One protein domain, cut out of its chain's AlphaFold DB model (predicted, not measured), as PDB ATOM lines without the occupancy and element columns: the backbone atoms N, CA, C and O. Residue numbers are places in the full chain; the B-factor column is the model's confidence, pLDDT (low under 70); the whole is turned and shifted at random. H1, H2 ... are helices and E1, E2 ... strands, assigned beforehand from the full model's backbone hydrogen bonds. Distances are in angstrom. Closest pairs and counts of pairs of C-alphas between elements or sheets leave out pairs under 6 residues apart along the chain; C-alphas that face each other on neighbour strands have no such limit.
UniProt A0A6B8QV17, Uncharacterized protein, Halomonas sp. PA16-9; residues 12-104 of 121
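Overview. This is residues 12 to 104 of the 121 residues of an uncharacterized protein of Halomonas sp. PA16-9 (UniProt A0A6B8QV17). A small, strongly twisted sheet of three strands, E1, E4 and E5, curls round one helix, H1, and from this body a two-strand arm, E2 and E3, reaches away to a tip made of the loop of residues 45 to 54 and the short helix H2. At the opposite end of the long axis from that tip, the last helix, H3, comes near the beginning of H1. The printed part has 93 residues, with three named helices and five named strands in the order H1 E1 E2 H2 E3 E4 E5 H3. The larger sheet runs E1 - E4 - E5 and the smaller E2 - E3, both antiparallel, in the mixed class of helices and strands. The whole is loose, with a radius of gyration of the C-alphas of 15.4 A and spans of 45 by 36 by 21 A.

Arrangement. In the larger sheet E4, residues 68 to 77, is the inner strand between the edge strands E1, residues 31 to 37, and E5, residues 87 to 92. E1 and E4 are antiparallel at 151 degrees, with N 34 and O 72 at 3.0 A. E4 and E5 form a hairpin at 142 degrees, with N 71 and O 89 at 2.8 A. H1, residues 12 to 25, is on one face of this sheet, two layers, a helix over a sheet; its closest C-alphas to E1 are Thr 18 and Val 33, 5.3 A, and to E5 Ala 21 and Val 91, 6.0 A. H3, residues 94 to 102, is not on the sheet. H1 with residues 13 to 17 alone only just touches H3, with 3 pairs of C-alphas within 8 A, the closest Tyr 13 and Ser 100 at 7.8 A, at a shallow tilt of 27 degrees, opposite ways. E2, residues 40 to 44, and E3, residues 59 to 63, are antiparallel at 147 degrees, with N 43 and O 60 at 2.9 A. E1 and E2 meet only through their link. H2, residues 55 to 58, is apart from H1 and E4, for instance. Every O i to N i+4 pair is within hydrogen-bond range in H1, 4 of 5 in H3, and H2 is too short for such a pair.

Along the chain. H1 begins at C-alpha 12, (-7.719, 46.358, 18.174), and is 19.8 A long. E4, the longest strand, measures 27.7 A and ends at C-alpha 77, (-20.589, 55.167, 2.659). E1 measures 17.4 A, E5 15.8 A, E2 and E3 13.3 A each. H3 measures 12.2 A and ends at C-alpha 102, (-11.324, 40.137, 31.169).

Size, cuts and confidence. The C-alphas farthest apart are those of Asp 51 and Ala 103, 47.0 A. The printed part has no cut, and no link is long. Mean pLDDT of the printed part is 77.4; residues 12 to 13, 45 to 58 and 94 to 104 are under 70.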
ATOM      1  N   ALA A  12      -7.873  47.770  18.529       63.91
ATOM      2  CA  ALA A  12      -7.719  46.358  18.174       63.91
ATOM      3  C   ALA A  12      -8.938  45.506  18.584       63.91
ATOM      4  O   ALA A  12      -9.353  44.606  17.850       63.91
ATOM      5  N   TYR A  13      -9.546  45.801  19.739       67.19
ATOM      6  CA  TYR A  13     -10.781  45.157  20.185       67.19
ATOM      7  C   TYR A  13     -11.966  45.487  19.268       67.19
ATOM      8  O   TYR A  13     -12.698  44.587  18.848       67.19
ATOM      9  N   GLY A  14     -12.136  46.767  18.924       72.00
ATOM     10  CA  GLY A  14     -13.181  47.219  18.011       72.00
ATOM     11  C   GLY A  14     -13.057  46.589  16.623       72.00
ATOM     12  O   GLY A  14     -14.066  46.167  16.057       72.00
ATOM     13  N   GLU A  15     -11.841  46.461  16.092       77.00
ATOM     14  CA  GLU A  15     -11.578  45.800  14.808       77.00
ATOM     15  C   GLU A  15     -11.886  44.299  14.846       77.00
ATOM     16  O   GLU A  15     -12.606  43.796  13.979       77.00
ATOM     17  N   ALA A  16     -11.413  43.585  15.873       78.81
ATOM     18  CA  ALA A  16     -11.680  42.156  16.024       78.81
ATOM     19  C   ALA A  16     -13.186  41.872  16.141       78.81
ATOM     20  O   ALA A  16     -13.712  40.968  15.489       78.81
ATOM     21  N   LEU A  17     -13.903  42.674  16.933       80.62
ATOM     22  CA  LEU A  17     -15.347  42.536  17.094       80.62
ATOM     23  C   LEU A  17     -16.111  42.928  15.825       80.62
ATOM     24  O   LEU A  17     -17.129  42.314  15.514       80.62
ATOM     25  N   THR A  18     -15.605  43.905  15.068       83.75
ATOM     26  CA  THR A  18     -16.150  44.264  13.754       83.75
ATOM     27  C   THR A  18     -16.088  43.070  12.808       83.75
ATOM     28  O   THR A  18     -17.108  42.738  12.215       83.75
ATOM     29  N   HIS A  19     -14.953  42.370  12.726       84.88
ATOM     30  CA  HIS A  19     -14.823  41.188  11.871       84.88
ATOM     31  C   HIS A  19     -15.815  40.083  12.257       84.88
ATOM     32  O   HIS A  19     -16.577  39.606  11.418       84.88
ATOM     33  N   VAL A  20     -15.862  39.728  13.547       86.00
ATOM     34  CA  VAL A  20     -16.792  38.714  14.076       86.00
ATOM     35  C   VAL A  20     -18.242  39.073  13.755       86.00
ATOM     36  O   VAL A  20     -19.029  38.219  13.346       86.00
ATOM     37  N   ALA A  21     -18.604  40.341  13.936       86.25
ATOM     38  CA  ALA A  21     -19.952  40.808  13.682       86.25
ATOM     39  C   ALA A  21     -20.295  40.841  12.192       86.25
ATOM     40  O   ALA A  21     -21.398  40.451  11.830       86.25
ATOM     41  N   GLN A  22     -19.368  41.241  11.322       87.12
ATOM     42  CA  GLN A  22     -19.591  41.199   9.878       87.12
ATOM     43  C   GLN A  22     -19.847  39.773   9.385       87.12
ATOM     44  O   GLN A  22     -20.784  39.560   8.620       87.12
ATOM     45  N   GLU A  23     -19.075  38.794   9.865       88.12
ATOM     46  CA  GLU A  23     -19.259  37.387   9.504       88.12
ATOM     47  C   GLU A  23     -20.592  36.827  10.014       88.12
ATOM     48  O   GLU A  23     -21.339  36.217   9.251       88.12
ATOM     49  N   GLN A  24     -20.918  37.043  11.293       89.19
ATOM     50  CA  GLN A  24     -22.130  36.473  11.897       89.19
ATOM     51  C   GLN A  24     -23.418  37.144  11.422       89.19
ATOM     52  O   GLN A  24     -24.459  36.493  11.372       89.19
ATOM     53  N   LEU A  25     -23.359  38.432  11.076       88.75
ATOM     54  CA  LEU A  25     -24.508  39.193  10.586       88.75
ATOM     55  C   LEU A  25     -24.616  39.178   9.053       88.75
ATOM     56  O   LEU A  25     -25.561  39.753   8.520       88.75
ATOM     57  N   GLY A  26     -23.674  38.536   8.348       90.19
ATOM     58  CA  GLY A  26     -23.671  38.446   6.886       90.19
ATOM     59  C   GLY A  26     -23.556  39.810   6.202       90.19
ATOM     60  O   GLY A  26     -24.257  40.068   5.227       90.19
ATOM     61  N   LEU A  27     -22.729  40.709   6.744       89.88
ATOM     62  CA  LEU A  27     -22.609  42.080   6.252       89.88
ATOM     63  C   LEU A  27     -21.544  42.201   5.165       89.88
ATOM     64  O   LEU A  27     -20.345  42.113   5.435       89.88
ATOM     65  N   ASP A  28     -21.986  42.525   3.955       89.19
ATOM     66  CA  ASP A  28     -21.110  42.874   2.844       89.19
ATOM     67  C   ASP A  28     -20.712  44.357   2.907       89.19
ATOM     68  O   ASP A  28     -21.562  45.250   2.951       89.19
ATOM     69  N   GLY A  29     -19.405  44.641   2.912       88.50
ATOM     70  CA  GLY A  29     -18.864  46.004   2.877       88.50
ATOM     71  C   GLY A  29     -17.877  46.310   4.002       88.50
ATOM     72  O   GLY A  29     -17.288  45.413   4.601       88.50
ATOM     73  N   ARG A  30     -17.651  47.601   4.267       92.50
ATOM     74  CA  ARG A  30     -16.798  48.062   5.371       92.50
ATOM     75  C   ARG A  30     -17.663  48.619   6.482       92.50
ATOM     76  O   ARG A  30     -18.417  49.562   6.256       92.50
ATOM     77  N   TYR A  31     -17.494  48.060   7.668       91.50
ATOM     78  CA  TYR A  31     -18.209  48.460   8.867       91.50
ATOM     79  C   TYR A  31     -17.217  48.800   9.972       91.50
ATOM     80  O   TYR A  31     -16.045  48.437   9.900       91.50
ATOM     81  N   ARG A  32     -17.700  49.508  10.990       89.69
ATOM     82  CA  ARG A  32     -16.981  49.731  12.241       89.69
ATOM     83  C   ARG A  32     -17.949  49.614  13.405       89.69
ATOM     84  O   ARG A  32     -18.968  50.304  13.429       89.69
ATOM     85  N   VAL A  33     -17.604  48.788  14.389       87.38
ATOM     86  CA  VAL A  33     -18.303  48.765  15.676       87.38
ATOM     87  C   VAL A  33     -18.038  50.071  16.425       87.38
ATOM     88  O   VAL A  33     -16.889  50.486  16.581       87.38
ATOM     89  N   PHE A  34     -19.104  50.711  16.902       84.00
ATOM     90  CA  PHE A  34     -19.017  51.933  17.712       84.00
ATOM     91  C   PHE A  34     -19.738  51.833  19.062       84.00
ATOM     92  O   PHE A  34     -19.541  52.693  19.916       84.00
ATOM     93  N   ALA A  35     -20.549  50.792  19.274       84.00
ATOM     94  CA  ALA A  35     -21.177  50.511  20.561       84.00
ATOM     95  C   ALA A  35     -21.298  49.003  20.799       84.00
ATOM     96  O   ALA A  35     -21.579  48.244  19.866       84.00
ATOM     97  N   VAL A  36     -21.102  48.593  22.055       83.50
ATOM     98  CA  VAL A  36     -21.150  47.200  22.513       83.50
ATOM     99  C   VAL A  36     -21.870  47.140  23.860       83.50
ATOM    100  O   VAL A  36     -21.528  47.900  24.762       83.50
ATOM    101  N   ALA A  37     -22.828  46.227  24.017       82.38
ATOM    102  CA  ALA A  37     -23.459  45.912  25.298       82.38
ATOM    103  C   ALA A  37     -23.392  44.402  25.559       82.38
ATOM    104  O   ALA A  37     -23.802  43.605  24.719       82.38
ATOM    105  N   THR A  38     -22.855  44.001  26.711       78.31
ATOM    106  CA  THR A  38     -22.570  42.590  27.049       78.31
ATOM    107  C   THR A  38     -23.414  42.041  28.198       78.31
ATOM    108  O   THR A  38     -23.266  40.873  28.537       78.31
ATOM    109  N   ASP A  39     -24.226  42.882  28.840       73.31
ATOM    110  CA  ASP A  39     -24.967  42.522  30.057       73.31
ATOM    111  C   ASP A  39     -26.474  42.476  29.808       73.31
ATOM    112  O   ASP A  39     -27.104  41.444  30.010       73.31
ATOM    113  N   GLN A  40     -27.048  43.566  29.298       76.75
ATOM    114  CA  GLN A  40     -28.479  43.649  29.033       76.75
ATOM    115  C   GLN A  40     -28.789  44.424  27.752       76.75
ATOM    116  O   GLN A  40     -28.024  45.302  27.346       76.75
ATOM    117  N   ILE A  41     -29.914  44.078  27.136       79.50
ATOM    118  CA  ILE A  41     -30.512  44.778  25.999       79.50
ATOM    119  C   ILE A  41     -31.991  45.009  26.261       79.50
ATOM    120  O   ILE A  41     -32.620  44.214  26.952       79.50
ATOM    121  N   ASP A  42     -32.540  46.065  25.678       79.00
ATOM    122  CA  ASP A  42     -33.982  46.277  25.651       79.00
ATOM    123  C   ASP A  42     -34.552  45.648  24.375       79.00
ATOM    124  O   ASP A  42     -34.071  45.912  23.269       79.00
ATOM    125  N   GLU A  43     -35.547  44.784  24.540       75.06
ATOM    126  CA  GLU A  43     -36.312  44.166  23.460       75.06
ATOM    127  C   GLU A  43     -37.746  44.691  23.467       75.06
ATOM    128  O   GLU A  43     -38.277  45.088  24.503       75.06
ATOM    129  N   ILE A  44     -38.360  44.707  22.286       72.81
ATOM    130  CA  ILE A  44     -39.761  45.084  22.106       72.81
ATOM    131  C   ILE A  44     -40.541  43.797  21.879       72.81
ATOM    132  O   ILE A  44     -40.231  43.044  20.953       72.81
ATOM    133  N   ASP A  45     -41.560  43.564  22.702       68.94
ATOM    134  CA  ASP A  45     -42.496  42.467  22.490       68.94
ATOM    135  C   ASP A  45     -43.431  42.821  21.326       68.94
ATOM    136  O   ASP A  45     -44.374  43.596  21.484       68.94
ATOM    137  N   LEU A  46     -43.134  42.286  20.138       67.62
ATOM    138  CA  LEU A  46     -43.932  42.536  18.938       67.62
ATOM    139  C   LEU A  46     -45.289  41.820  18.974       67.62
ATOM    140  O   LEU A  46     -46.223  42.292  18.330       67.62
ATOM    141  N   ASP A  47     -45.413  40.719  19.721       67.81
ATOM    142  CA  ASP A  47     -46.669  39.973  19.849       67.81
ATOM    143  C   ASP A  47     -47.654  40.710  20.770       67.81
ATOM    144  O   ASP A  47     -48.868  40.585  20.629       67.81
ATOM    145  N   ALA A  48     -47.139  41.543  21.678       61.91
ATOM    146  CA  ALA A  48     -47.941  42.411  22.534       61.91
ATOM    147  C   ALA A  48     -48.406  43.719  21.854       61.91
ATOM    148  O   ALA A  48     -49.143  44.482  22.476       61.91
ATOM    149  N   LEU A  49     -48.011  43.990  20.600       62.97
ATOM    150  CA  LEU A  49     -48.333  45.231  19.869       62.97
ATOM    151  C   LEU A  49     -49.740  45.263  19.238       62.97
ATOM    152  O   LEU A  49     -50.008  46.136  18.415       62.97
ATOM    153  N   GLU A  50     -50.649  44.345  19.576       61.44
ATOM    154  CA  GLU A  50     -51.993  44.323  18.967       61.44
ATOM    155  C   GLU A  50     -52.833  45.588  19.269       61.44
ATOM    156  O   GLU A  50     -53.738  45.900  18.496       61.44
ATOM    157  N   ASP A  51     -52.478  46.376  20.293       61.16
ATOM    158  CA  ASP A  51     -53.059  47.693  20.603       61.16
ATOM    159  C   ASP A  51     -51.941  48.729  20.856       61.16
ATOM    160  O   ASP A  51     -51.455  48.913  21.973       61.16
ATOM    161  N   ILE A  52     -51.483  49.404  19.796       59.12
ATOM    162  CA  ILE A  52     -50.399  50.401  19.865       59.12
ATOM    163  C   ILE A  52     -50.951  51.744  20.367       59.12
ATOM    164  O   ILE A  52     -51.230  52.637  19.568       59.12
ATOM    165  N   ASP A  53     -51.076  51.906  21.682       61.41
ATOM    166  CA  ASP A  53     -51.220  53.241  22.292       61.41
ATOM    167  C   ASP A  53     -49.856  53.803  22.752       61.41
ATOM    168  O   ASP A  53     -49.649  55.017  22.718       61.41
ATOM    169  N   ASP A  54     -48.878  52.950  23.109       63.62
ATOM    170  CA  ASP A  54     -47.534  53.400  23.513       63.62
ATOM    171  C   ASP A  54     -46.453  52.302  23.416       63.62
ATOM    172  O   ASP A  54     -46.412  51.366  24.215       63.62
ATOM    173  N   LEU A  55     -45.508  52.456  22.480       59.03
ATOM    174  CA  LEU A  55     -44.381  51.535  22.269       59.03
ATOM    175  C   LEU A  55     -43.520  51.340  23.530       59.03
ATOM    176  O   LEU A  55     -42.943  50.272  23.721       59.03
ATOM    177  N   HIS A  56     -43.442  52.346  24.407       62.53
ATOM    178  CA  HIS A  56     -42.599  52.286  25.603       62.53
ATOM    179  C   HIS A  56     -43.124  51.281  26.638       62.53
ATOM    180  O   HIS A  56     -42.351  50.799  27.464       62.53
ATOM    181  N   GLN A  57     -44.416  50.940  26.588       64.19
ATOM    182  CA  GLN A  57     -45.036  49.966  27.492       64.19
ATOM    183  C   GLN A  57     -44.733  48.511  27.098       64.19
ATOM    184  O   GLN A  57     -44.953  47.606  27.900       64.19
ATOM    185  N   HIS A  58     -44.178  48.295  25.902       66.88
ATOM    186  CA  HIS A  58     -43.857  46.974  25.354       66.88
ATOM    187  C   HIS A  58     -42.349  46.689  25.316       66.88
ATOM    188  O   HIS A  58     -41.924  45.668  24.775       66.88
ATOM    189  N   CYS A  59     -41.536  47.575  25.898       71.12
ATOM    190  CA  CYS A  59     -40.104  47.364  26.061       71.12
ATOM    191  C   CYS A  59     -39.821  46.573  27.342       71.12
ATOM    192  O   CYS A  59     -40.261  46.953  28.429       71.12
ATOM    193  N   PHE A  60     -39.021  45.515  27.243       76.06
ATOM    194  CA  PHE A  60     -38.522  44.775  28.396       76.06
ATOM    195  C   PHE A  60     -37.022  44.527  28.280       76.06
ATOM    196  O   PHE A  60     -36.473  44.334  27.198       76.06
ATOM    197  N   THR A  61     -36.346  44.523  29.424       80.00
ATOM    198  CA  THR A  61     -34.899  44.322  29.479       80.00
ATOM    199  C   THR A  61     -34.573  42.832  29.577       80.00
ATOM    200  O   THR A  61     -34.989  42.144  30.514       80.00
ATOM    201  N   VAL A  62     -33.775  42.337  28.636       80.38
ATOM    202  CA  VAL A  62     -33.266  40.964  28.584       80.38
ATOM    203  C   VAL A  62     -31.799  40.950  28.983       80.38
ATOM    204  O   VAL A  62     -30.989  41.719  28.469       80.38
ATOM    205  N   LYS A  63     -31.432  40.031  29.881       82.19
ATOM    206  CA  LYS A  63     -30.024  39.768  30.196       82.19
ATOM    207  C   LYS A  63     -29.394  38.912  29.111       82.19
ATOM    208  O   LYS A  63     -29.883  37.820  28.818       82.19
ATOM    209  N   LEU A  64     -28.276  39.375  28.571       78.50
ATOM    210  CA  LEU A  64     -27.496  38.620  27.610       78.50
ATOM    211  C   LEU A  64     -26.743  37.483  28.315       78.50
ATOM    212  O   LEU A  64     -26.030  37.709  29.298       78.50
ATOM    213  N   PRO A  65     -26.856  36.241  27.815       79.94
ATOM    214  CA  PRO A  65     -25.978  35.159  28.219       79.94
ATOM    215  C   PRO A  65     -24.508  35.542  28.054       79.94
ATOM    216  O   PRO A  65     -24.103  36.180  27.082       79.94
ATOM    217  N   ALA A  66     -23.680  35.081  28.985       78.06
ATOM    218  CA  ALA A  66     -22.265  35.393  28.959       78.06
ATOM    219  C   ALA A  66     -21.614  34.897  27.650       78.06
ATOM    220  O   ALA A  66     -21.655  33.707  27.331       78.06
ATOM    221  N   GLY A  67     -20.908  35.780  26.941       77.38
ATOM    222  CA  GLY A  67     -20.313  35.492  25.626       77.38
ATOM    223  C   GLY A  67     -21.150  35.981  24.442       77.38
ATOM    224  O   GLY A  67     -20.671  35.908  23.313       77.38
ATOM    225  N   LEU A  68     -22.350  36.515  24.695       85.00
ATOM    226  CA  LEU A  68     -23.117  37.282  23.721       85.00
ATOM    227  C   LEU A  68     -22.966  38.780  23.972       85.00
ATOM    228  O   LEU A  68     -22.956  39.235  25.116       85.00
ATOM    229  N   ALA A  69     -22.843  39.539  22.890       85.44
ATOM    230  CA  ALA A  69     -22.817  40.990  22.923       85.44
ATOM    231  C   ALA A  69     -23.753  41.549  21.863       85.44
ATOM    232  O   ALA A  69     -23.760  41.095  20.720       85.44
ATOM    233  N   ARG A  70     -24.499  42.586  22.222       89.31
ATOM    234  CA  ARG A  70     -25.145  43.472  21.267       89.31
ATOM    235  C   ARG A  70     -24.104  44.426  20.716       89.31
ATOM    236  O   ARG A  70     -23.415  45.089  21.484       89.31
ATOM    237  N   VAL A  71     -24.009  44.513  19.401       88.12
ATOM    238  CA  VAL A  71     -23.088  45.396  18.691       88.12
ATOM    239  C   VAL A  71     -23.862  46.333  17.783       88.12
ATOM    240  O   VAL A  71     -24.876  45.948  17.202       88.12
ATOM    241  N   SER A  72     -23.370  47.562  17.663       89.75
ATOM    242  CA  SER A  72     -23.845  48.542  16.683       89.75
ATOM    243  C   SER A  72     -22.711  48.872  15.723       89.75
ATOM    244  O   SER A  72     -21.624  49.270  16.160       89.75
ATOM    245  N   LEU A  73     -22.961  48.682  14.430       90.88
ATOM    246  CA  LEU A  73     -21.990  48.830  13.357       90.88
ATOM    247  C   LEU A  73     -22.415  49.935  12.404       90.88
ATOM    248  O   LEU A  73     -23.500  49.869  11.841       90.88
ATOM    249  N   ALA A  74     -21.544  50.909  12.169       93.81
ATOM    250  CA  ALA A  74     -21.767  51.925  11.147       93.81
ATOM    251  C   ALA A  74     -21.144  51.467   9.816       93.81
ATOM    252  O   ALA A  74     -19.958  51.116   9.816       93.81
ATOM    253  N   PRO A  75     -21.880  51.472   8.688       94.88
ATOM    254  CA  PRO A  75     -21.288  51.268   7.372       94.88
ATOM    255  C   PRO A  75     -20.456  52.480   6.937       94.88
ATOM    256  O   PRO A  75     -20.724  53.628   7.310       94.88
ATOM    257  N   LEU A  76     -19.437  52.226   6.115       94.12
ATOM    258  CA  LEU A  76     -18.686  53.261   5.412       94.12
ATOM    259  C   LEU A  76     -19.338  53.541   4.055       94.12
ATOM    260  O   LEU A  76     -19.240  52.721   3.143       94.12
ATOM    261  N   VAL A  77     -19.933  54.723   3.900       93.31
ATOM    262  CA  VAL A  77     -20.589  55.167   2.659       93.31
ATOM    263  C   VAL A  77     -19.993  56.507   2.237       93.31
ATOM    264  O   VAL A  77     -19.884  57.424   3.048       93.31
ATOM    265  N   ASP A  78     -19.548  56.620   0.983       93.12
ATOM    266  CA  ASP A  78     -18.914  57.833   0.432       93.12
ATOM    267  C   ASP A  78     -17.761  58.390   1.293       93.12
ATOM    268  O   ASP A  78     -17.576  59.599   1.448       93.12
ATOM    269  N   GLY A  79     -16.979  57.489   1.901       92.56
ATOM    270  CA  GLY A  79     -15.859  57.845   2.777       92.56
ATOM    271  C   GLY A  79     -16.268  58.378   4.156       92.56
ATOM    272  O   GLY A  79     -15.414  58.900   4.872       92.56
ATOM    273  N   ARG A  80     -17.543  58.251   4.545       93.12
ATOM    274  CA  ARG A  80     -18.067  58.663   5.855       93.12
ATOM    275  C   ARG A  80     -18.737  57.495   6.572       93.12
ATOM    276  O   ARG A  80     -19.461  56.715   5.963       93.12
ATOM    277  N   TRP A  81     -18.491  57.385   7.875       92.12
ATOM    278  CA  TRP A  81     -19.197  56.436   8.735       92.12
ATOM    279  C   TRP A  81     -20.620  56.936   8.977       92.12
ATOM    280  O   TRP A  81     -20.803  58.038   9.495       92.12
ATOM    281  N   ARG A  82     -21.612  56.140   8.576       92.62
ATOM    282  CA  ARG A  82     -23.038  56.457   8.695       92.62
ATOM    283  C   ARG A  82     -23.598  55.847   9.975       92.62
ATOM    284  O   ARG A  82     -24.050  54.709   9.982       92.62
ATOM    285  N   PHE A  83     -23.539  56.582  11.079       89.44
ATOM    286  CA  PHE A  83     -24.083  56.108  12.359       89.44
ATOM    287  C   PHE A  83     -25.614  56.056  12.346       89.44
ATOM    288  O   PHE A  83     -26.213  55.267  13.067       89.44
ATOM    289  N   GLU A  84     -26.240  56.873  11.503       90.56
ATOM    290  CA  GLU A  84     -27.678  56.873  11.255       90.56
ATOM    291  C   GLU A  84     -28.168  55.621  10.503       90.56
ATOM    292  O   GLU A  84     -29.333  55.259  10.620       90.56
ATOM    293  N   GLU A  85     -27.277  54.936   9.780       91.19
ATOM    294  CA  GLU A  85     -27.545  53.680   9.062       91.19
ATOM    295  C   GLU A  85     -26.967  52.475   9.822       91.19
ATOM    296  O   GLU A  85     -26.572  51.470   9.228       91.19
ATOM    297  N   ALA A  86     -26.851  52.593  11.148       91.06
ATOM    298  CA  ALA A  86     -26.233  51.559  11.954       91.06
ATOM    299  C   ALA A  86     -26.994  50.231  11.856       91.06
ATOM    300  O   ALA A  86     -28.208  50.151  12.042       91.06
ATOM    301  N   VAL A  87     -26.239  49.160  11.630       90.94
ATOM    302  CA  VAL A  87     -26.736  47.798  11.768       90.94
ATOM    303  C   VAL A  87     -26.503  47.355  13.196       90.94
ATOM    304  O   VAL A  87     -25.390  47.441  13.719       90.94
ATOM    305  N   HIS A  88     -27.549  46.843  13.826       90.25
ATOM    306  CA  HIS A  88     -27.471  46.355  15.187       90.25
ATOM    307  C   HIS A  88     -27.667  44.837  15.206       90.25
ATOM    308  O   HIS A  88     -28.713  44.337  14.790       90.25
ATOM    309  N   GLY A  89     -26.707  44.095  15.764       88.06
ATOM    310  CA  GLY A  89     -26.754  42.628  15.856       88.06
ATOM    311  C   GLY A  89     -26.405  42.103  17.246       88.06
ATOM    312  O   GLY A  89     -25.758  42.803  18.018       88.06
ATOM    313  N   VAL A  90     -26.869  40.905  17.601       89.12
ATOM    314  CA  VAL A  90     -26.328  40.158  18.751       89.12
ATOM    315  C   VAL A  90     -25.357  39.127  18.199       89.12
ATOM    316  O   VAL A  90     -25.716  38.361  17.311       89.12
ATOM    317  N   VAL A  91     -24.126  39.137  18.698       87.88
ATOM    318  CA  VAL A  91     -23.032  38.301  18.198       87.88
ATOM    319  C   VAL A  91     -22.430  37.489  19.331       87.88
ATOM    320  O   VAL A  91     -22.347  37.946  20.474       87.88
ATOM    321  N   ASN A  92     -21.987  36.277  19.012       87.12
ATOM    322  CA  ASN A  92     -21.200  35.460  19.920       87.12
ATOM    323  C   ASN A  92     -19.723  35.821  19.766       87.12
ATOM    324  O   ASN A  92     -19.121  35.542  18.731       87.12
ATOM    325  N   PHE A  93     -19.133  36.426  20.793       75.00
ATOM    326  CA  PHE A  93     -17.730  36.844  20.758       75.00
ATOM    327  C   PHE A  93     -16.760  35.798  21.342       75.00
ATOM    328  O   PHE A  93     -15.547  35.977  21.251       75.00
ATOM    329  N   GLY A  94     -17.264  34.679  21.881       66.44
ATOM    330  CA  GLY A  94     -16.468  33.508  22.271       66.44
ATOM    331  C   GLY A  94     -15.342  33.741  23.301       66.44
ATOM    332  O   GLY A  94     -15.127  34.831  23.832       66.44
ATOM    333  N   ASP A  95     -14.600  32.671  23.605       51.91
ATOM    334  CA  ASP A  95     -13.470  32.645  24.555       51.91
ATOM    335  C   ASP A  95     -12.261  33.555  24.198       51.91
ATOM    336  O   ASP A  95     -11.680  34.146  25.113       51.91
ATOM    337  N   PRO A  96     -11.860  33.745  22.918       50.44
ATOM    338  CA  PRO A  96     -10.682  34.560  22.612       50.44
ATOM    339  C   PRO A  96     -10.901  36.059  22.866       50.44
ATOM    340  O   PRO A  96     -10.008  36.698  23.414       50.44
ATOM    341  N   ALA A  97     -12.089  36.613  22.590       51.12
ATOM    342  CA  ALA A  97     -12.394  37.997  22.968       51.12
ATOM    343  C   ALA A  97     -12.701  38.127  24.471       51.12
ATOM    344  O   ALA A  97     -12.333  39.131  25.074       51.12
ATOM    345  N   ARG A  98     -13.269  37.097  25.126       53.12
ATOM    346  CA  ARG A  98     -13.403  37.059  26.599       53.12
ATOM    347  C   ARG A  98     -12.066  37.230  27.321       53.12
ATOM    348  O   ARG A  98     -12.031  37.957  28.307       53.12
ATOM    349  N   LYS A  99     -10.984  36.597  26.848       46.72
ATOM    350  CA  LYS A  99      -9.646  36.738  27.456       46.72
ATOM    351  C   LYS A  99      -9.076  38.147  27.306       46.72
ATOM    352  O   LYS A  99      -8.441  38.628  28.238       46.72
ATOM    353  N   SER A 100      -9.341  38.815  26.187       51.75
ATOM    354  CA  SER A 100      -8.943  40.212  25.978       51.75
ATOM    355  C   SER A 100      -9.794  41.196  26.793       51.75
ATOM    356  O   SER A 100      -9.247  42.142  27.336       51.75
ATOM    357  N   ILE A 101     -11.100  40.950  26.954       48.78
ATOM    358  CA  ILE A 101     -12.009  41.805  27.744       48.78
ATOM    359  C   ILE A 101     -11.787  41.629  29.258       48.78
ATOM    360  O   ILE A 101     -11.793  42.603  30.003       48.78
ATOM    361  N   GLN A 102     -11.575  40.398  29.742       44.09
ATOM    362  CA  GLN A 102     -11.324  40.137  31.169       44.09
ATOM    363  C   GLN A 102      -9.954  40.625  31.644       44.09
ATOM    364  O   GLN A 102      -9.798  40.885  32.834       44.09
ATOM    365  N   ALA A 103      -8.972  40.734  30.747       42.19
ATOM    366  CA  ALA A 103      -7.673  41.307  31.084       42.19
ATOM    367  C   ALA A 103      -7.741  42.829  31.327       42.19
ATOM    368  O   ALA A 103      -6.851  43.355  31.989       42.19
ATOM    369  N   ASP A 104      -8.799  43.497  30.847       44.06
ATOM    370  CA  ASP A 104      -8.869  44.961  30.746       44.06
ATOM    371  C   ASP A 104     -10.051  45.601  31.508       44.06
ATOM    372  O   ASP A 104     -10.146  46.820  31.607       44.06
TER     373      ASP A 104